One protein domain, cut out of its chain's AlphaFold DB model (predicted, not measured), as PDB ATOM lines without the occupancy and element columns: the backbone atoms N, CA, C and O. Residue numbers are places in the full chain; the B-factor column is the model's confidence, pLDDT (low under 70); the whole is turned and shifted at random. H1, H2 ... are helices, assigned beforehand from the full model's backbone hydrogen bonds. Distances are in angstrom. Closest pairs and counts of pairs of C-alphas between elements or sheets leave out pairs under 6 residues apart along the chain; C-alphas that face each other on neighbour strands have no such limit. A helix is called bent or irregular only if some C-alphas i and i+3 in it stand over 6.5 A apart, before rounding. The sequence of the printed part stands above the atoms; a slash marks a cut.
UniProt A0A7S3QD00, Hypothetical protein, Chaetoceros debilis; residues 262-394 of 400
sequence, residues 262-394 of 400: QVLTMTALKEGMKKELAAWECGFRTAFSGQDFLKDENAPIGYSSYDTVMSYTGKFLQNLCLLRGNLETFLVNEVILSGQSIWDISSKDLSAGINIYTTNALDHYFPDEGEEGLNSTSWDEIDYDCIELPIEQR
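Overview. This is residues 262 to 394 of the 400 residues of the protein "Hypothetical protein" of Chaetoceros debilis (UniProt A0A7S3QD00). Three long helices, H1, H2 and H4, make an elongated body, their centres in a loose triangle, with H1 running opposite to H2 and to H4. H3 packs steeply on H2 and H4, on the side away from H1, and the small H5 packs at the beginning of H1, at one end of the body. The 133 printed residues, with five named helices in the order H1 to H5 and no named strand, are all helix in class. The whole is compact, with a radius of gyration of the C-alphas of 15.9 A and spans of 46 by 30 by 22 A.

Along the chain. H1, residues 262 to 287, runs 35.8 A from C-alpha 262 at (-33.364, -29.735, 25.542), with a kink of 36 degrees near residue 281. It is only just irregular, C-alphas 278 and 281 being 6.8 A apart. H4, residues 347 to 365, spans 26.2 A. H2, residues 303 to 319, spans 25.2 A and is irregular, C-alphas 304 and 307 being 7.3 A apart. H3 is residues 324 to 335, 15.3 A. H5, residues 376 to 380, ends at C-alpha 380 at (-26.209, -30.135, 26.807).

Arrangement. H1, with residues 270 to 281 alone, touches H4 at a shallow tilt of 7 degrees, opposite ways; the closest C-alphas, of Glu 281 and Ser 351, are 6.9 A apart. H1 and H2 form a helical hairpin at 21 degrees, closest at C-alphas Trp 280 and Phe 316, 7.3 A. H2 and H4 are near each other. H3 touches H4 at a steep tilt of 67 degrees, closest at C-alphas Val 335 and Gly 353, 6.1 A. H3, with residue 324 alone, touches H2, 5.0 A from Gly 314 between C-alphas. H1 touches H5 with residues 262 to 266 alone, closest at C-alphas Gln 262 and Asp 380, 7.3 A. H1 and H3 are apart. Every O i to N i+4 pair is within hydrogen-bond range in H3, H4 and H5; H1 has 20 of 22 and H2 11 of 13.

Size, cuts and confidence. The C-alphas farthest apart, of Gln 262 and Gly 339, are 46.6 A apart. The printed part has no cut; the links H1 to H2 and H3 to H4 are long. No printed residue is under 70 in pLDDT.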
ATOM      1  N   GLN A 262     -34.529 -30.328  26.211       89.62
ATOM      2  CA  GLN A 262     -33.364 -29.735  25.542       89.62
ATOM      3  C   GLN A 262     -33.774 -28.615  24.571       89.62
ATOM      4  O   GLN A 262     -33.268 -27.497  24.664       89.62
ATOM      5  N   VAL A 263     -34.767 -28.863  23.704       90.62
ATOM      6  CA  VAL A 263     -35.299 -27.854  22.766       90.62
ATOM      7  C   VAL A 263     -35.911 -26.654  23.500       90.62
ATOM      8  O   VAL A 263     -35.686 -25.508  23.100       90.62
ATOM      9  N   LEU A 264     -36.659 -26.883  24.584       92.25
ATOM     10  CA  LEU A 264     -37.239 -25.802  25.388       92.25
ATOM     11  C   LEU A 264     -36.163 -24.965  26.092       92.25
ATOM     12  O   LEU A 264     -36.265 -23.739  26.069       92.25
ATOM     13  N   THR A 265     -35.126 -25.586  26.668       92.50
ATOM     14  CA  THR A 265     -34.019 -24.860  27.309       92.50
ATOM     15  C   THR A 265     -33.228 -24.045  26.285       92.50
ATOM     16  O   THR A 265     -33.015 -22.856  26.506       92.50
ATOM     17  N   MET A 266     -32.888 -24.628  25.128       91.00
ATOM     18  CA  MET A 266     -32.235 -23.918  24.017       91.00
ATOM     19  C   MET A 266     -33.039 -22.705  23.548       91.00
ATOM     20  O   MET A 266     -32.498 -21.611  23.399       91.00
ATOM     21  N   THR A 267     -34.349 -22.881  23.358       92.38
ATOM     22  CA  THR A 267     -35.244 -21.793  22.944       92.38
ATOM     23  C   THR A 267     -35.292 -20.693  24.006       92.38
ATOM     24  O   THR A 267     -35.172 -19.513  23.680       92.38
ATOM     25  N   ALA A 268     -35.417 -21.062  25.285       92.38
ATOM     26  CA  ALA A 268     -35.426 -20.108  26.392       92.38
ATOM     27  C   ALA A 268     -34.098 -19.340  26.517       92.38
ATOM     28  O   ALA A 268     -34.122 -18.145  26.813       92.38
ATOM     29  N   LEU A 269     -32.960 -19.989  26.249       92.62
ATOM     30  CA  LEU A 269     -31.641 -19.359  26.252       92.62
ATOM     31  C   LEU A 269     -31.470 -18.389  25.068       92.62
ATOM     32  O   LEU A 269     -31.100 -17.235  25.299       92.62
ATOM     33  N   LYS A 270     -31.829 -18.795  23.836       94.00
ATOM     34  CA  LYS A 270     -31.804 -17.932  22.631       94.00
ATOM     35  C   LYS A 270     -32.649 -16.672  22.840       94.00
ATOM     36  O   LYS A 270     -32.182 -15.559  22.603       94.00
ATOM     37  N   GLU A 271     -33.876 -16.823  23.342       93.69
ATOM     38  CA  GLU A 271     -34.765 -15.687  23.627       93.69
ATOM     39  C   GLU A 271     -34.314 -14.856  24.843       93.69
ATOM     40  O   GLU A 271     -34.486 -13.635  24.852       93.69
ATOM     41  N   GLY A 272     -33.675 -15.474  25.842       92.81
ATOM     42  CA  GLY A 272     -33.038 -14.774  26.961       92.81
ATOM     43  C   GLY A 272     -31.909 -13.850  26.499       92.81
ATOM     44  O   GLY A 272     -31.923 -12.660  26.809       92.81
ATOM     45  N   MET A 273     -30.983 -14.364  25.686       93.06
ATOM     46  CA  MET A 273     -29.882 -13.580  25.120       93.06
ATOM     47  C   MET A 273     -30.378 -12.461  24.186       93.06
ATOM     48  O   MET A 273     -29.938 -11.317  24.316       93.06
ATOM     49  N   LYS A 274     -31.360 -12.735  23.311       93.88
ATOM     50  CA  LYS A 274     -32.021 -11.697  22.491       93.88
ATOM     51  C   LYS A 274     -32.649 -10.588  23.339       93.88
ATOM     52  O   LYS A 274     -32.596  -9.418  22.963       93.88
ATOM     53  N   LYS A 275     -33.256 -10.936  24.478       93.69
ATOM     54  CA  LYS A 275     -33.869  -9.968  25.393       93.69
ATOM     55  C   LYS A 275     -32.824  -9.087  26.080       93.69
ATOM     56  O   LYS A 275     -33.044  -7.881  26.172       93.69
ATOM     57  N   GLU A 276     -31.707  -9.657  26.535       92.62
ATOM     58  CA  GLU A 276     -30.588  -8.876  27.082       92.62
ATOM     59  C   GLU A 276     -30.019  -7.917  26.023       92.62
ATOM     60  O   GLU A 276     -29.819  -6.737  26.312       92.62
ATOM     61  N   LEU A 277     -29.855  -8.375  24.775       92.31
ATOM     62  CA  LEU A 277     -29.444  -7.529  23.650       92.31
ATOM     63  C   LEU A 277     -30.430  -6.374  23.398       92.31
ATOM     64  O   LEU A 277     -30.025  -5.215  23.350       92.31
ATOM     65  N   ALA A 278     -31.733  -6.654  23.324       91.50
ATOM     66  CA  ALA A 278     -32.757  -5.620  23.151       91.50
ATOM     67  C   ALA A 278     -32.826  -4.625  24.333       91.50
ATOM     68  O   ALA A 278     -33.230  -3.473  24.161       91.50
ATOM     69  N   ALA A 279     -32.429  -5.047  25.537       93.19
ATOM     70  CA  ALA A 279     -32.342  -4.183  26.712       93.19
ATOM     71  C   ALA A 279     -31.052  -3.341  26.753       93.19
ATOM     72  O   ALA A 279     -31.048  -2.278  27.385       93.19
ATOM     73  N   TRP A 280     -29.977  -3.783  26.087       94.56
ATOM     74  CA  TRP A 280     -28.652  -3.172  26.180       94.56
ATOM     75  C   TRP A 280     -28.634  -1.702  25.762       94.56
ATOM     76  O   TRP A 280     -28.157  -0.877  26.539       94.56
ATOM     77  N   GLU A 281     -29.182  -1.338  24.597       92.50
ATOM     78  CA  GLU A 281     -29.109   0.052  24.116       92.50
ATOM     79  C   GLU A 281     -29.828   1.015  25.079       92.50
ATOM     80  O   GLU A 281     -29.300   2.070  25.443       92.50
ATOM     81  N   CYS A 282     -31.009   0.624  25.571       93.38
ATOM     82  CA  CYS A 282     -31.752   1.381  26.579       93.38
ATOM     83  C   CYS A 282     -30.969   1.500  27.899       93.38
ATOM     84  O   CYS A 282     -30.918   2.582  28.496       93.38
ATOM     85  N   GLY A 283     -30.340   0.412  28.350       93.81
ATOM     86  CA  GLY A 283     -29.489   0.392  29.541       93.81
ATOM     87  C   GLY A 283     -28.270   1.305  29.401       93.81
ATOM     88  O   GLY A 283     -28.013   2.125  30.284       93.81
ATOM     89  N   PHE A 284     -27.576   1.225  28.266       95.62
ATOM     90  CA  PHE A 284     -26.410   2.030  27.917       95.62
ATOM     91  C   PHE A 284     -26.747   3.526  27.883       95.62
ATOM     92  O   PHE A 284     -26.129   4.322  28.597       95.62
ATOM     93  N   ARG A 285     -27.799   3.908  27.143       93.56
ATOM     94  CA  ARG A 285     -28.295   5.294  27.085       93.56
ATOM     95  C   ARG A 285     -28.679   5.830  28.464       93.56
ATOM     96  O   ARG A 285     -28.393   6.982  28.774       93.56
ATOM     97  N   THR A 286     -29.280   4.995  29.314       94.69
ATOM     98  CA  THR A 286     -29.633   5.369  30.692       94.69
ATOM     99  C   THR A 286     -28.383   5.596  31.546       94.69
ATOM    100  O   THR A 286     -28.246   6.655  32.167       94.69
ATOM    101  N   ALA A 287     -27.450   4.638  31.542       94.88
ATOM    102  CA  ALA A 287     -26.235   4.646  32.357       94.88
ATOM    103  C   ALA A 287     -25.303   5.829  32.046       94.88
ATOM    104  O   ALA A 287     -24.678   6.373  32.958       94.88
ATOM    105  N   PHE A 288     -25.241   6.258  30.782       95.94
ATOM    106  CA  PHE A 288     -24.363   7.341  30.326       95.94
ATOM    107  C   PHE A 288     -25.099   8.641  29.966       95.94
ATOM    108  O   PHE A 288     -24.481   9.555  29.431       95.94
ATOM    109  N   SER A 289     -26.388   8.774  30.303       92.31
ATOM    110  CA  SER A 289     -27.273   9.902  29.931       92.31
ATOM    111  C   SER A 289     -26.736  11.322  30.201       92.31
ATOM    112  O   SER A 289     -27.151  12.272  29.539       92.31
ATOM    113  N   GLY A 290     -25.811  11.494  31.152       91.38
ATOM    114  CA  GLY A 290     -25.155  12.778  31.438       91.38
ATOM    115  C   GLY A 290     -23.943  13.124  30.554       91.38
ATOM    116  O   GLY A 290     -23.478  14.263  30.605       91.38
ATOM    117  N   GLN A 291     -23.423  12.173  29.773       94.75
ATOM    118  CA  GLN A 291     -22.193  12.309  28.988       94.75
ATOM    119  C   GLN A 291     -22.424  13.057  27.669       94.75
ATOM    120  O   GLN A 291     -23.466  12.918  27.031       94.75
ATOM    121  N   ASP A 292     -21.434  13.835  27.226       91.31
ATOM    122  CA  ASP A 292     -21.566  14.650  26.010       91.31
ATOM    123  C   ASP A 292     -21.637  13.808  24.722       91.31
ATOM    124  O   ASP A 292     -22.380  14.165  23.810       91.31
ATOM    125  N   PHE A 293     -20.990  12.635  24.687       92.31
ATOM    126  CA  PHE A 293     -21.039  11.688  23.558       92.31
ATOM    127  C   PHE A 293     -22.412  11.016  23.337       92.31
ATOM    128  O   PHE A 293     -22.575  10.258  22.382       92.31
ATOM    129  N   LEU A 294     -23.396  11.238  24.221       92.12
ATOM    130  CA  LEU A 294     -24.799  10.859  23.990       92.12
ATOM    131  C   LEU A 294     -25.681  12.039  23.547       92.12
ATOM    132  O   LEU A 294     -26.824  11.821  23.149       92.12
ATOM    133  N   LYS A 295     -25.189  13.281  23.628       89.88
ATOM    134  CA  LYS A 295     -25.916  14.480  23.165       89.88
ATOM    135  C   LYS A 295     -25.717  14.703  21.666       89.88
ATOM    136  O   LYS A 295     -26.637  15.156  20.992       89.88
ATOM    137  N   ASP A 296     -24.535  14.355  21.166       92.25
ATOM    138  CA  ASP A 296     -24.259  14.111  19.752       92.25
ATOM    139  C   ASP A 296     -23.756  12.673  19.625       92.25
ATOM    140  O   ASP A 296     -22.657  12.355  20.074       92.25
ATOM    141  N   GLU A 297     -24.569  11.797  19.034       89.69
ATOM    142  CA  GLU A 297     -24.249  10.369  18.932       89.69
ATOM    143  C   GLU A 297     -23.052  10.076  18.014       89.69
ATOM    144  O   GLU A 297     -22.533   8.963  18.044       89.69
ATOM    145  N   ASN A 298     -22.624  11.058  17.207       93.12
ATOM    146  CA  ASN A 298     -21.460  10.970  16.320       93.12
ATOM    147  C   ASN A 298     -20.186  11.531  16.983       93.12
ATOM    148  O   ASN A 298     -19.101  11.421  16.410       93.12
ATOM    149  N   ALA A 299     -20.290  12.144  18.168       93.06
ATOM    150  CA  ALA A 299     -19.123  12.602  18.907       93.06
ATOM    151  C   ALA A 299     -18.352  11.397  19.485       93.06
ATOM    152  O   ALA A 299     -18.975  10.447  19.973       93.06
ATOM    153  N   PRO A 300     -17.006  11.421  19.462       93.94
ATOM    154  CA  PRO A 300     -16.197  10.330  19.991       93.94
ATOM    155  C   PRO A 300     -16.422  10.179  21.499       93.94
ATOM    156  O   PRO A 300     -16.473  11.169  22.232       93.94
ATOM    157  N   ILE A 301     -16.492   8.935  21.978       94.75
ATOM    158  CA  ILE A 301     -16.610   8.629  23.413       94.75
ATOM    159  C   ILE A 301     -15.412   9.192  24.195       94.75
ATOM    160  O   ILE A 301     -15.572   9.675  25.319       94.75
ATOM    161  N   GLY A 302     -14.227   9.180  23.580       93.38
ATOM    162  CA  GLY A 302     -13.021   9.811  24.097       93.38
ATOM    163  C   GLY A 302     -12.301   8.981  25.160       93.38
ATOM    164  O   GLY A 302     -12.897   8.248  25.951       93.38
ATOM    165  N   TYR A 303     -10.975   9.129  25.201       92.50
ATOM    166  CA  TYR A 303     -10.072   8.300  26.008       92.50
ATOM    167  C   TYR A 303     -10.456   8.207  27.498       92.50
ATOM    168  O   TYR A 303     -10.378   7.134  28.090       92.50
ATOM    169  N   SER A 304     -10.910   9.308  28.109       92.12
ATOM    170  CA  SER A 304     -11.271   9.352  29.536       92.12
ATOM    171  C   SER A 304     -12.520   8.546  29.896       92.12
ATOM    172  O   SER A 304     -12.637   8.088  31.030       92.12
ATOM    173  N   SER A 305     -13.455   8.391  28.957       94.38
ATOM    174  CA  SER A 305     -14.741   7.721  29.189       94.38
ATOM    175  C   SER A 305     -14.774   6.310  28.601       94.38
ATOM    176  O   SER A 305     -15.557   5.477  29.061       94.38
ATOM    177  N   TYR A 306     -13.895   6.029  27.633       94.56
ATOM    178  CA  TYR A 306     -13.831   4.775  26.889       94.56
ATOM    179  C   TYR A 306     -13.777   3.532  27.787       94.56
ATOM    180  O   TYR A 306     -14.638   2.665  27.668       94.56
ATOM    181  N   ASP A 307     -12.845   3.451  28.743       94.44
ATOM    182  CA  ASP A 307     -12.748   2.254  29.595       94.44
ATOM    183  C   ASP A 307     -13.965   2.079  30.520       94.44
ATOM    184  O   ASP A 307     -14.382   0.956  30.789       94.44
ATOM    185  N   THR A 308     -14.619   3.169  30.940       95.44
ATOM    186  CA  THR A 308     -15.862   3.071  31.728       95.44
ATOM    187  C   THR A 308     -17.010   2.522  30.873       95.44
ATOM    188  O   THR A 308     -17.746   1.638  31.317       95.44
ATOM    189  N   VAL A 309     -17.127   2.993  29.628       95.62
ATOM    190  CA  VAL A 309     -18.089   2.492  28.632       95.62
ATOM    191  C   VAL A 309     -17.836   1.020  28.300       95.62
ATOM    192  O   VAL A 309     -18.768   0.214  28.315       95.62
ATOM    193  N   MET A 310     -16.584   0.636  28.063       95.25
ATOM    194  CA  MET A 310     -16.233  -0.743  27.726       95.25
ATOM    195  C   MET A 310     -16.257  -1.686  28.931       95.25
ATOM    196  O   MET A 310     -16.512  -2.873  28.764       95.25
ATOM    197  N   SER A 311     -16.087  -1.183  30.155       95.31
ATOM    198  CA  SER A 311     -16.323  -1.939  31.391       95.31
ATOM    199  C   SER A 311     -17.818  -2.207  31.619       95.31
ATOM    200  O   SER A 311     -18.196  -3.323  31.978       95.31
ATOM    201  N   TYR A 312     -18.690  -1.231  31.335       95.75
ATOM    202  CA  TYR A 312     -20.144  -1.443  31.315       95.75
ATOM    203  C   TYR A 312     -20.542  -2.468  30.241       95.75
ATOM    204  O   TYR A 312     -21.202  -3.462  30.544       95.75
ATOM    205  N   THR A 313     -20.067  -2.271  29.010       94.88
ATOM    206  CA  THR A 313     -20.298  -3.183  27.880       94.88
ATOM    207  C   THR A 313     -19.758  -4.583  28.166       94.88
ATOM    208  O   THR A 313     -20.437  -5.561  27.892       94.88
ATOM    209  N   GLY A 314     -18.588  -4.705  28.798       93.06
ATOM    210  CA  GLY A 314     -17.988  -5.986  29.167       93.06
ATOM    211  C   GLY A 314     -18.849  -6.821  30.117       93.06
ATOM    212  O   GLY A 314     -18.885  -8.037  29.974       93.06
ATOM    213  N   LYS A 315     -19.599  -6.191  31.034       92.00
ATOM    214  CA  LYS A 315     -20.563  -6.898  31.900       92.00
ATOM    215  C   LYS A 315     -21.769  -7.412  31.117       92.00
ATOM    216  O   LYS A 315     -22.209  -8.530  31.347       92.00
ATOM    217  N   PHE A 316     -22.276  -6.615  30.179       94.19
ATOM    218  CA  PHE A 316     -23.331  -7.051  29.266       94.19
ATOM    219  C   PHE A 316     -22.859  -8.212  28.372       94.19
ATOM    220  O   PHE A 316     -23.526  -9.238  28.297       94.19
ATOM    221  N   LEU A 317     -21.672  -8.095  27.770       93.25
ATOM    222  CA  LEU A 317     -21.067  -9.168  26.981       93.25
ATOM    223  C   LEU A 317     -20.857 -10.439  27.805       93.25
ATOM    224  O   LEU A 317     -21.090 -11.523  27.286       93.25
ATOM    225  N   GLN A 318     -20.478 -10.328  29.081       91.38
ATOM    226  CA  GLN A 318     -20.340 -11.482  29.968       91.38
ATOM    227  C   GLN A 318     -21.669 -12.235  30.155       91.38
ATOM    228  O   GLN A 318     -21.648 -13.461  30.157       91.38
ATOM    229  N   ASN A 319     -22.810 -11.538  30.226       89.94
ATOM    230  CA  ASN A 319     -24.141 -12.169  30.267       89.94
ATOM    231  C   ASN A 319     -24.510 -12.881  28.948       89.94
ATOM    232  O   ASN A 319     -25.342 -13.783  28.952       89.94
ATOM    233  N   LEU A 320     -23.897 -12.481  27.830       92.56
ATOM    234  CA  LEU A 320     -23.977 -13.164  26.532       92.56
ATOM    235  C   LEU A 320     -22.807 -14.140  26.305       92.56
ATOM    236  O   LEU A 320     -22.644 -14.678  25.215       92.56
ATOM    237  N   CYS A 321     -21.960 -14.341  27.318       92.75
ATOM    238  CA  CYS A 321     -20.762 -15.175  27.281       92.75
ATOM    239  C   CYS A 321     -19.760 -14.814  26.168       92.75
ATOM    240  O   CYS A 321     -19.041 -15.656  25.628       92.75
ATOM    241  N   LEU A 322     -19.665 -13.514  25.888       94.75
ATOM    242  CA  LEU A 322     -18.764 -12.887  24.928       94.75
ATOM    243  C   LEU A 322     -17.591 -12.188  25.622       94.75
ATOM    244  O   LEU A 322     -17.707 -11.641  26.721       94.75
ATOM    245  N   LEU A 323     -16.438 -12.177  24.955       93.81
ATOM    246  CA  LEU A 323     -15.212 -11.581  25.481       93.81
ATOM    247  C   LEU A 323     -15.086 -10.113  25.051       93.81
ATOM    248  O   LEU A 323     -15.023  -9.819  23.859       93.81
ATOM    249  N   ARG A 324     -14.949  -9.196  26.023       94.50
ATOM    250  CA  ARG A 324     -14.714  -7.753  25.782       94.50
ATOM    251  C   ARG A 324     -13.602  -7.503  24.758       94.50
ATOM    252  O   ARG A 324     -13.809  -6.732  23.831       94.50
ATOM    253  N   GLY A 325     -12.462  -8.185  24.891       93.69
ATOM    254  CA  GLY A 325     -11.323  -8.013  23.982       93.69
ATOM    255  C   GLY A 325     -11.587  -8.473  22.540       93.69
ATOM    256  O   GLY A 325     -10.980  -7.942  21.612       93.69
ATOM    257  N   ASN A 326     -12.509  -9.420  22.323       95.06
ATOM    258  CA  ASN A 326     -12.892  -9.830  20.972       95.06
ATOM    259  C   ASN A 326     -13.879  -8.829  20.341       95.06
ATOM    260  O   ASN A 326     -13.687  -8.479  19.180       95.06
ATOM    261  N   LEU A 327     -14.803  -8.232  21.118       96.38
ATOM    262  CA  LEU A 327     -15.558  -7.054  20.656       96.38
ATOM    263  C   LEU A 327     -14.614  -5.887  20.322       96.38
ATOM    264  O   LEU A 327     -14.752  -5.282  19.268       96.38
ATOM    265  N   GLU A 328     -13.655  -5.557  21.191       94.75
ATOM    266  CA  GLU A 328     -12.690  -4.473  20.935       94.75
ATOM    267  C   GLU A 328     -11.899  -4.719  19.636       94.75
ATOM    268  O   GLU A 328     -11.677  -3.789  18.862       94.75
ATOM    269  N   THR A 329     -11.564  -5.981  19.344       94.62
ATOM    270  CA  THR A 329     -10.949  -6.394  18.072       94.62
ATOM    271  C   THR A 329     -11.909  -6.227  16.888       94.62
ATOM    272  O   THR A 329     -11.517  -5.655  15.874       94.62
ATOM    273  N   PHE A 330     -13.165  -6.665  17.006       95.81
ATOM    274  CA  PHE A 330     -14.192  -6.481  15.974       95.81
ATOM    275  C   PHE A 330     -14.414  -4.997  15.644       95.81
ATOM    276  O   PHE A 330     -14.346  -4.607  14.482       95.81
ATOM    277  N   LEU A 331     -14.597  -4.147  16.660       95.19
ATOM    278  CA  LEU A 331     -14.849  -2.713  16.477       95.19
ATOM    279  C   LEU A 331     -13.709  -2.021  15.710       95.19
ATOM    280  O   LEU A 331     -13.975  -1.200  14.836       95.19
ATOM    281  N   VAL A 332     -12.451  -2.367  16.000       93.81
ATOM    282  CA  VAL A 332     -11.275  -1.793  15.318       93.81
ATOM    283  C   VAL A 332     -11.185  -2.188  13.842       93.81
ATOM    284  O   VAL A 332     -10.675  -1.397  13.054       93.81
ATOM    285  N   ASN A 333     -11.653  -3.382  13.465       92.38
ATOM    286  CA  ASN A 333     -11.521  -3.889  12.095       92.38
ATOM    287  C   ASN A 333     -12.757  -3.611  11.219       92.38
ATOM    288  O   ASN A 333     -12.595  -3.275  10.050       92.38
ATOM    289  N   GLU A 334     -13.970  -3.714  11.773       92.88
ATOM    290  CA  GLU A 334     -15.231  -3.675  11.005       92.88
ATOM    291  C   GLU A 334     -16.003  -2.351  11.121       92.88
ATOM    292  O   GLU A 334     -16.839  -2.041  10.273       92.88
ATOM    293  N   VAL A 335     -15.770  -1.569  12.183       92.50
ATOM    294  CA  VAL A 335     -16.612  -0.403  12.524       92.50
ATOM    295  C   VAL A 335     -15.842   0.915  12.446       92.50
ATOM    296  O   VAL A 335     -16.367   1.918  11.966       92.50
ATOM    297  N   ILE A 336     -14.598   0.928  12.918       89.75
ATOM    298  CA  ILE A 336     -13.756   2.125  12.991       89.75
ATOM    299  C   ILE A 336     -12.974   2.304  11.681       89.75
ATOM    300  O   ILE A 336     -12.432   1.352  11.124       89.75
ATOM    301  N   LEU A 337     -12.879   3.542  11.180       82.44
ATOM    302  CA  LEU A 337     -12.150   3.820   9.939       82.44
ATOM    303  C   LEU A 337     -10.634   3.693  10.142       82.44
ATOM    304  O   LEU A 337     -10.076   4.163  11.135       82.44
ATOM    305  N   SER A 338      -9.944   3.118   9.154       80.50
ATOM    306  CA  SER A 338      -8.498   2.883   9.209       80.50
ATOM    307  C   SER A 338      -7.712   4.161   9.541       80.50
ATOM    308  O   SER A 338      -7.717   5.128   8.779       80.50
ATOM    309  N   GLY A 339      -6.999   4.146  10.672       79.62
ATOM    310  CA  GLY A 339      -6.209   5.278  11.170       79.62
ATOM    311  C   GLY A 339      -6.853   6.070  12.316       79.62
ATOM    312  O   GLY A 339      -6.181   6.924  12.890       79.62
ATOM    313  N   GLN A 340      -8.104   5.778  12.683       87.75
ATOM    314  CA  GLN A 340      -8.691   6.214  13.954       87.75
ATOM    315  C   GLN A 340      -8.271   5.281  15.100       87.75
ATOM    316  O   GLN A 340      -7.941   4.112  14.890       87.75
ATOM    317  N   SER A 341      -8.272   5.801  16.325       89.81
ATOM    318  CA  SER A 341      -8.021   5.013  17.534       89.81
ATOM    319  C   SER A 341      -9.329   4.476  18.112       89.81
ATOM    320  O   SER A 341     -10.394   5.049  17.903       89.81
ATOM    321  N   ILE A 342      -9.266   3.410  18.914       90.25
ATOM    322  CA  ILE A 342     -10.478   2.752  19.435       90.25
ATOM    323  C   ILE A 342     -11.363   3.666  20.309       90.25
ATOM    324  O   ILE A 342     -12.576   3.496  20.365       90.25
ATOM    325  N   TRP A 343     -10.772   4.681  20.949       91.56
ATOM    326  CA  TRP A 343     -11.476   5.699  21.740       91.56
ATOM    327  C   TRP A 343     -12.097   6.837  20.911       91.56
ATOM    328  O   TRP A 343     -12.816   7.663  21.475       91.56
ATOM    329  N   ASP A 344     -11.838   6.883  19.601       93.19
ATOM    330  CA  ASP A 344     -12.472   7.823  18.670       93.19
ATOM    331  C   ASP A 344     -13.844   7.312  18.181       93.19
ATOM    332  O   ASP A 344     -14.555   8.037  17.488       93.19
ATOM    333  N   ILE A 345     -14.239   6.086  18.559       95.00
ATOM    334  CA  ILE A 345     -15.552   5.521  18.231       95.00
ATOM    335  C   ILE A 345     -16.682   6.366  18.834       95.00
ATOM    336  O   ILE A 345     -16.631   6.779  20.000       95.00
ATOM    337  N   SER A 346     -17.712   6.625  18.031       95.75
ATOM    338  CA  SER A 346     -18.910   7.328  18.477       95.75
ATOM    339  C   SER A 346     -19.870   6.390  19.219       95.75
ATOM    340  O   SER A 346     -19.765   5.164  19.126       95.75
ATOM    341  N   SER A 347     -20.828   6.935  19.972       93.56
ATOM    342  CA  SER A 347     -21.809   6.095  20.678       93.56
ATOM    343  C   SER A 347     -22.772   5.383  19.726       93.56
ATOM    344  O   SER A 347     -23.189   4.256  20.003       93.56
ATOM    345  N   LYS A 348     -23.057   5.994  18.572       93.62
ATOM    346  CA  LYS A 348     -23.794   5.382  17.465       93.62
ATOM    347  C   LYS A 348     -23.039   4.205  16.854       93.62
ATOM    348  O   LYS A 348     -23.623   3.135  16.691       93.62
ATOM    349  N   ASP A 349     -21.757   4.387  16.545       94.38
ATOM    350  CA  ASP A 349     -20.943   3.347  15.905       94.38
ATOM    351  C   ASP A 349     -20.686   2.184  16.871       94.38
ATOM    352  O   ASP A 349     -20.787   1.023  16.483       94.38
ATOM    353  N   LEU A 350     -20.475   2.475  18.163       94.50
ATOM    354  CA  LEU A 350     -20.412   1.456  19.211       94.50
ATOM    355  C   LEU A 350     -21.721   0.652  19.305       94.50
ATOM    356  O   LEU A 350     -21.672  -0.571  19.414       94.50
ATOM    357  N   SER A 351     -22.881   1.314  19.234       94.06
ATOM    358  CA  SER A 351     -24.193   0.652  19.259       94.06
ATOM    359  C   SER A 351     -24.419  -0.241  18.035       94.06
ATOM    360  O   SER A 351     -24.764  -1.414  18.175       94.06
ATOM    361  N   ALA A 352     -24.144   0.272  16.832       93.56
ATOM    362  CA  ALA A 352     -24.221  -0.509  15.599       93.56
ATOM    363  C   ALA A 352     -23.261  -1.712  15.624       93.56
ATOM    364  O   ALA A 352     -23.665  -2.830  15.307       93.56
ATOM    365  N   GLY A 353     -22.020  -1.498  16.067       94.62
ATOM    366  CA  GLY A 353     -21.005  -2.536  16.188       94.62
ATOM    367  C   GLY A 353     -21.379  -3.636  17.178       94.62
ATOM    368  O   GLY A 353     -21.260  -4.814  16.854       94.62
ATOM    369  N   ILE A 354     -21.891  -3.275  18.357       95.25
ATOM    370  CA  ILE A 354     -22.368  -4.246  19.351       95.25
ATOM    371  C   ILE A 354     -23.548  -5.049  18.807       95.25
ATOM    372  O   ILE A 354     -23.546  -6.270  18.947       95.25
ATOM    373  N   ASN A 355     -24.515  -4.409  18.145       93.69
ATOM    374  CA  ASN A 355     -25.646  -5.113  17.540       93.69
ATOM    375  C   ASN A 355     -25.189  -6.143  16.488       93.69
ATOM    376  O   ASN A 355     -25.616  -7.294  16.549       93.69
ATOM    377  N   ILE A 356     -24.286  -5.779  15.570       94.62
ATOM    378  CA  ILE A 356     -23.748  -6.715  14.563       94.62
ATOM    379  C   ILE A 356     -22.962  -7.853  15.234       94.62
ATOM    380  O   ILE A 356     -23.245  -9.024  14.994       94.62
ATOM    381  N   TYR A 357     -22.023  -7.523  16.123       95.75
ATOM    382  CA  TYR A 357     -21.179  -8.499  16.819       95.75
ATOM    383  C   TYR A 357     -21.995  -9.517  17.632       95.75
ATOM    384  O   TYR A 357     -21.728 -10.715  17.593       95.75
ATOM    385  N   THR A 358     -23.013  -9.048  18.357       95.62
ATOM    386  CA  THR A 358     -23.898  -9.911  19.156       95.62
ATOM    387  C   THR A 358     -24.909 -10.690  18.315       95.62
ATOM    388  O   THR A 358     -25.305 -11.772  18.734       95.62
ATOM    389  N   THR A 359     -25.287 -10.201  17.128       94.12
ATOM    390  CA  THR A 359     -26.108 -10.967  16.171       94.12
ATOM    391  C   THR A 359     -25.297 -12.140  15.623       94.12
ATOM    392  O   THR A 359     -25.694 -13.282  15.817       94.12
ATOM    393  N   ASN A 360     -24.088 -11.887  15.109       94.38
ATOM    394  CA  ASN A 360     -23.184 -12.945  14.647       94.38
ATOM    395  C   ASN A 360     -22.864 -13.968  15.758       94.38
ATOM    396  O   ASN A 360     -22.742 -15.161  15.495       94.38
ATOM    397  N   ALA A 361     -22.749 -13.512  17.010       94.56
ATOM    398  CA  ALA A 361     -22.601 -14.392  18.164       94.56
ATOM    399  C   ALA A 361     -23.844 -15.249  18.445       94.56
ATOM    400  O   ALA A 361     -23.701 -16.419  18.783       94.56
ATOM    401  N   LEU A 362     -25.049 -14.682  18.331       94.56
ATOM    402  CA  LEU A 362     -26.306 -15.421  18.474       94.56
ATOM    403  C   LEU A 362     -26.480 -16.461  17.366       94.56
ATOM    404  O   LEU A 362     -26.968 -17.549  17.654       94.56
ATOM    405  N   ASP A 363     -26.061 -16.148  16.145       94.50
ATOM    406  CA  ASP A 363     -26.123 -17.072  15.014       94.50
ATOM    407  C   ASP A 363     -25.086 -18.198  15.187       94.50
ATOM    408  O   ASP A 363     -25.424 -19.368  15.057       94.50
ATOM    409  N   HIS A 364     -23.866 -17.892  15.650       94.44
ATOM    410  CA  HIS A 364     -22.884 -18.917  16.053       94.44
ATOM    411  C   HIS A 364     -23.361 -19.778  17.232       94.44
ATOM    412  O   HIS A 364     -23.093 -20.973  17.268       94.44
ATOM    413  N   TYR A 365     -24.045 -19.202  18.222       94.94
ATOM    414  CA  TYR A 365     -24.531 -19.937  19.397       94.94
ATOM    415  C   TYR A 365     -25.809 -20.735  19.150       94.94
ATOM    416  O   TYR A 365     -26.053 -21.726  19.842       94.94
ATOM    417  N   PHE A 366     -26.621 -20.315  18.187       94.94
ATOM    418  CA  PHE A 366     -27.897 -20.934  17.855       94.94
ATOM    419  C   PHE A 366     -28.089 -21.011  16.332       94.94
ATOM    420  O   PHE A 366     -29.072 -20.432  15.844       94.94
ATOM    421  N   PRO A 367     -27.185 -21.700  15.609       93.88
ATOM    422  CA  PRO A 367     -27.209 -21.783  14.150       93.88
ATOM    423  C   PRO A 367     -28.511 -22.415  13.663       93.88
ATOM    424  O   PRO A 367     -29.064 -23.303  14.325       93.88
ATOM    425  N   ASP A 368     -28.997 -21.975  12.503       90.19
ATOM    426  CA  ASP A 368     -30.101 -22.657  11.833       90.19
ATOM    427  C   ASP A 368     -29.603 -23.969  11.175       90.19
ATOM    428  O   ASP A 368     -28.407 -24.280  11.132       90.19
ATOM    429  N   GLU A 369     -30.528 -24.820  10.720       86.50
ATOM    430  CA  GLU A 369     -30.198 -26.183  10.276       86.50
ATOM    431  C   GLU A 369     -29.243 -26.190   9.065       86.50
ATOM    432  O   GLU A 369     -29.630 -25.880   7.937       86.50
ATOM    433  N   GLY A 370     -27.996 -26.611   9.303       85.94
ATOM    434  CA  GLY A 370     -26.941 -26.703   8.290       85.94
ATOM    435  C   GLY A 370     -25.928 -25.552   8.298       85.94
ATOM    436  O   GLY A 370     -25.009 -25.578   7.480       85.94
ATOM    437  N   GLU A 371     -26.060 -24.580   9.202       91.19
ATOM    438  CA  GLU A 371     -25.068 -23.519   9.403       91.19
ATOM    439  C   GLU A 371     -23.907 -23.974  10.310       91.19
ATOM    440  O   GLU A 371     -24.031 -24.912  11.103       91.19
ATOM    441  N   GLU A 372     -22.748 -23.321  10.183       88.00
ATOM    442  CA  GLU A 372     -21.598 -23.562  11.060       88.00
ATOM    443  C   GLU A 372     -21.777 -22.816  12.388       88.00
ATOM    444  O   GLU A 372     -22.006 -21.609  12.409       88.00
ATOM    445  N   GLY A 373     -21.648 -23.532  13.505       89.38
ATOM    446  CA  GLY A 373     -21.804 -22.960  14.839       89.38
ATOM    447  C   GLY A 373     -21.832 -24.026  15.933       89.38
ATOM    448  O   GLY A 373     -21.448 -25.183  15.735       89.38
ATOM    449  N   LEU A 374     -22.293 -23.622  17.111       92.75
ATOM    450  CA  LEU A 374     -22.393 -24.449  18.299       92.75
ATOM    451  C   LEU A 374     -23.616 -25.371  18.212       92.75
ATOM    452  O   LEU A 374     -24.762 -24.924  18.185       92.75
ATOM    453  N   ASN A 375     -23.373 -26.681  18.174       89.81
ATOM    454  CA  ASN A 375     -24.445 -27.669  18.102       89.81
ATOM    455  C   ASN A 375     -25.163 -27.847  19.458       89.81
ATOM    456  O   ASN A 375     -24.671 -27.453  20.517       89.81
ATOM    457  N   SER A 376     -26.336 -28.481  19.433       86.50
ATOM    458  CA  SER A 376     -27.153 -28.716  20.632       86.50
ATOM    459  C   SER A 376     -26.508 -29.646  21.668       86.50
ATOM    460  O   SER A 376     -26.854 -29.549  22.844       86.50
ATOM    461  N   THR A 377     -25.577 -30.519  21.268       89.06
ATOM    462  CA  THR A 377     -24.839 -31.406  22.182       89.06
ATOM    463  C   THR A 377     -23.859 -30.616  23.043       89.06
ATOM    464  O   THR A 377     -23.838 -30.811  24.252       89.06
ATOM    465  N   SER A 378     -23.122 -29.665  22.467       90.75
ATOM    466  CA  SER A 378     -22.193 -28.814  23.226       90.75
ATOM    467  C   SER A 378     -22.898 -27.939  24.270       90.75
ATOM    468  O   SER A 378     -22.320 -27.633  25.307       90.75
ATOM    469  N   TRP A 379     -24.163 -27.580  24.036       91.19
ATOM    470  CA  TRP A 379     -25.002 -26.911  25.034       91.19
ATOM    471  C   TRP A 379     -25.510 -27.845  26.146       91.19
ATOM    472  O   TRP A 379     -25.632 -27.413  27.292       91.19
ATOM    473  N   ASP A 380     -25.793 -29.112  25.832       90.12
ATOM    474  CA  ASP A 380     -26.209 -30.135  26.807       90.12
ATOM    475  C   ASP A 380     -25.043 -30.543  27.731       90.12
ATOM    476  O   ASP A 380     -25.228 -30.689  28.938       90.12
ATOM    477  N   GLU A 381     -23.821 -30.628  27.189       91.38
ATOM    478  CA  GLU A 381     -22.581 -30.925  27.930       91.38
ATOM    479  C   GLU A 381     -22.266 -29.910  29.048       91.38
ATOM    480  O   GLU A 381     -21.560 -30.253  29.999       91.38
ATOM    481  N   ILE A 382     -22.814 -28.691  28.963       92.56
ATOM    482  CA  ILE A 382     -22.625 -27.592  29.930       92.56
ATOM    483  C   ILE A 382     -23.916 -27.209  30.688       92.56
ATOM    484  O   ILE A 382     -23.998 -26.119  31.251       92.56
ATOM    485  N   ASP A 383     -24.942 -28.075  30.681       91.00
ATOM    486  CA  ASP A 383     -26.283 -27.846  31.275       91.00
ATOM    487  C   ASP A 383     -26.896 -26.476  30.904       91.00
ATOM    488  O   ASP A 383     -27.591 -25.834  31.692       91.00
ATOM    489  N   TYR A 384     -26.641 -26.029  29.671       90.69
ATOM    490  CA  TYR A 384     -27.101 -24.756  29.109       90.69
ATOM    491  C   TYR A 384     -26.594 -23.483  29.823       90.69
ATOM    492  O   TYR A 384     -27.100 -22.392  29.543       90.69
ATOM    493  N   ASP A 385     -25.574 -23.576  30.685       90.19
ATOM    494  CA  ASP A 385     -24.893 -22.406  31.250       90.19
ATOM    495  C   ASP A 385     -23.753 -21.950  30.329       90.19
ATOM    496  O   ASP A 385     -22.691 -22.567  30.243       90.19
ATOM    497  N   CYS A 386     -23.946 -20.819  29.645       88.12
ATOM    498  CA  CYS A 386     -22.936 -20.297  28.729       88.12
ATOM    499  C   CYS A 386     -21.630 -19.869  29.429       88.12
ATOM    500  O   CYS A 386     -20.609 -19.688  28.758       88.12
ATOM    501  N   ILE A 387     -21.626 -19.694  30.759       87.62
ATOM    502  CA  ILE A 387     -20.416 -19.353  31.519       87.62
ATOM    503  C   ILE A 387     -19.438 -20.531  31.524       87.62
ATOM    504  O   ILE A 387     -18.230 -20.294  31.461       87.62
ATOM    505  N   GLU A 388     -19.949 -21.763  31.512       91.94
ATOM    506  CA  GLU A 388     -19.172 -23.006  31.445       91.94
ATOM    507  C   GLU A 388     -18.751 -23.373  30.006       91.94
ATOM    508  O   GLU A 388     -17.944 -24.279  29.808       91.94
ATOM    509  N   LEU A 389     -19.221 -22.634  28.989       92.12
ATOM    510  CA  LEU A 389     -18.847 -22.861  27.589       92.12
ATOM    511  C   LEU A 389     -17.319 -22.712  27.397       92.12
ATOM    512  O   LEU A 389     -16.774 -21.642  27.711       92.12
ATOM    513  N   PRO A 390     -16.603 -23.716  26.857       92.00
ATOM    514  CA  PRO A 390     -15.167 -23.624  26.595       92.00
ATOM    515  C   PRO A 390     -14.803 -22.419  25.717       92.00
ATOM    516  O   PRO A 390     -15.581 -21.992  24.862       92.00
ATOM    517  N   ILE A 391     -13.620 -21.834  25.922       88.25
ATOM    518  CA  ILE A 391     -13.216 -20.583  25.248       88.25
ATOM    519  C   ILE A 391     -13.146 -20.771  23.726       88.25
ATOM    520  O   ILE A 391     -13.480 -19.858  22.979       88.25
ATOM    521  N   GLU A 392     -12.769 -21.965  23.280       90.19
ATOM    522  CA  GLU A 392     -12.720 -22.408  21.888       90.19
ATOM    523  C   GLU A 392     -14.098 -22.617  21.234       90.19
ATOM    524  O   GLU A 392     -14.178 -22.674  20.012       90.19
ATOM    525  N   GLN A 393     -15.171 -22.724  22.026       92.00
ATOM    526  CA  GLN A 393     -16.556 -22.824  21.544       92.00
ATOM    527  C   GLN A 393     -17.306 -21.483  21.619       92.00
ATOM    528  O   GLN A 393     -18.356 -21.325  20.987       92.00
ATOM    529  N   ARG A 394     -16.779 -20.499  22.361       92.94
ATOM    530  CA  ARG A 394     -17.316 -19.130  22.394       92.94
ATOM    531  C   ARG A 394     -17.167 -18.465  21.031       92.94
ATOM    532  O   ARG A 394     -16.177 -18.685  20.335       92.94
TER     533      ARG A 394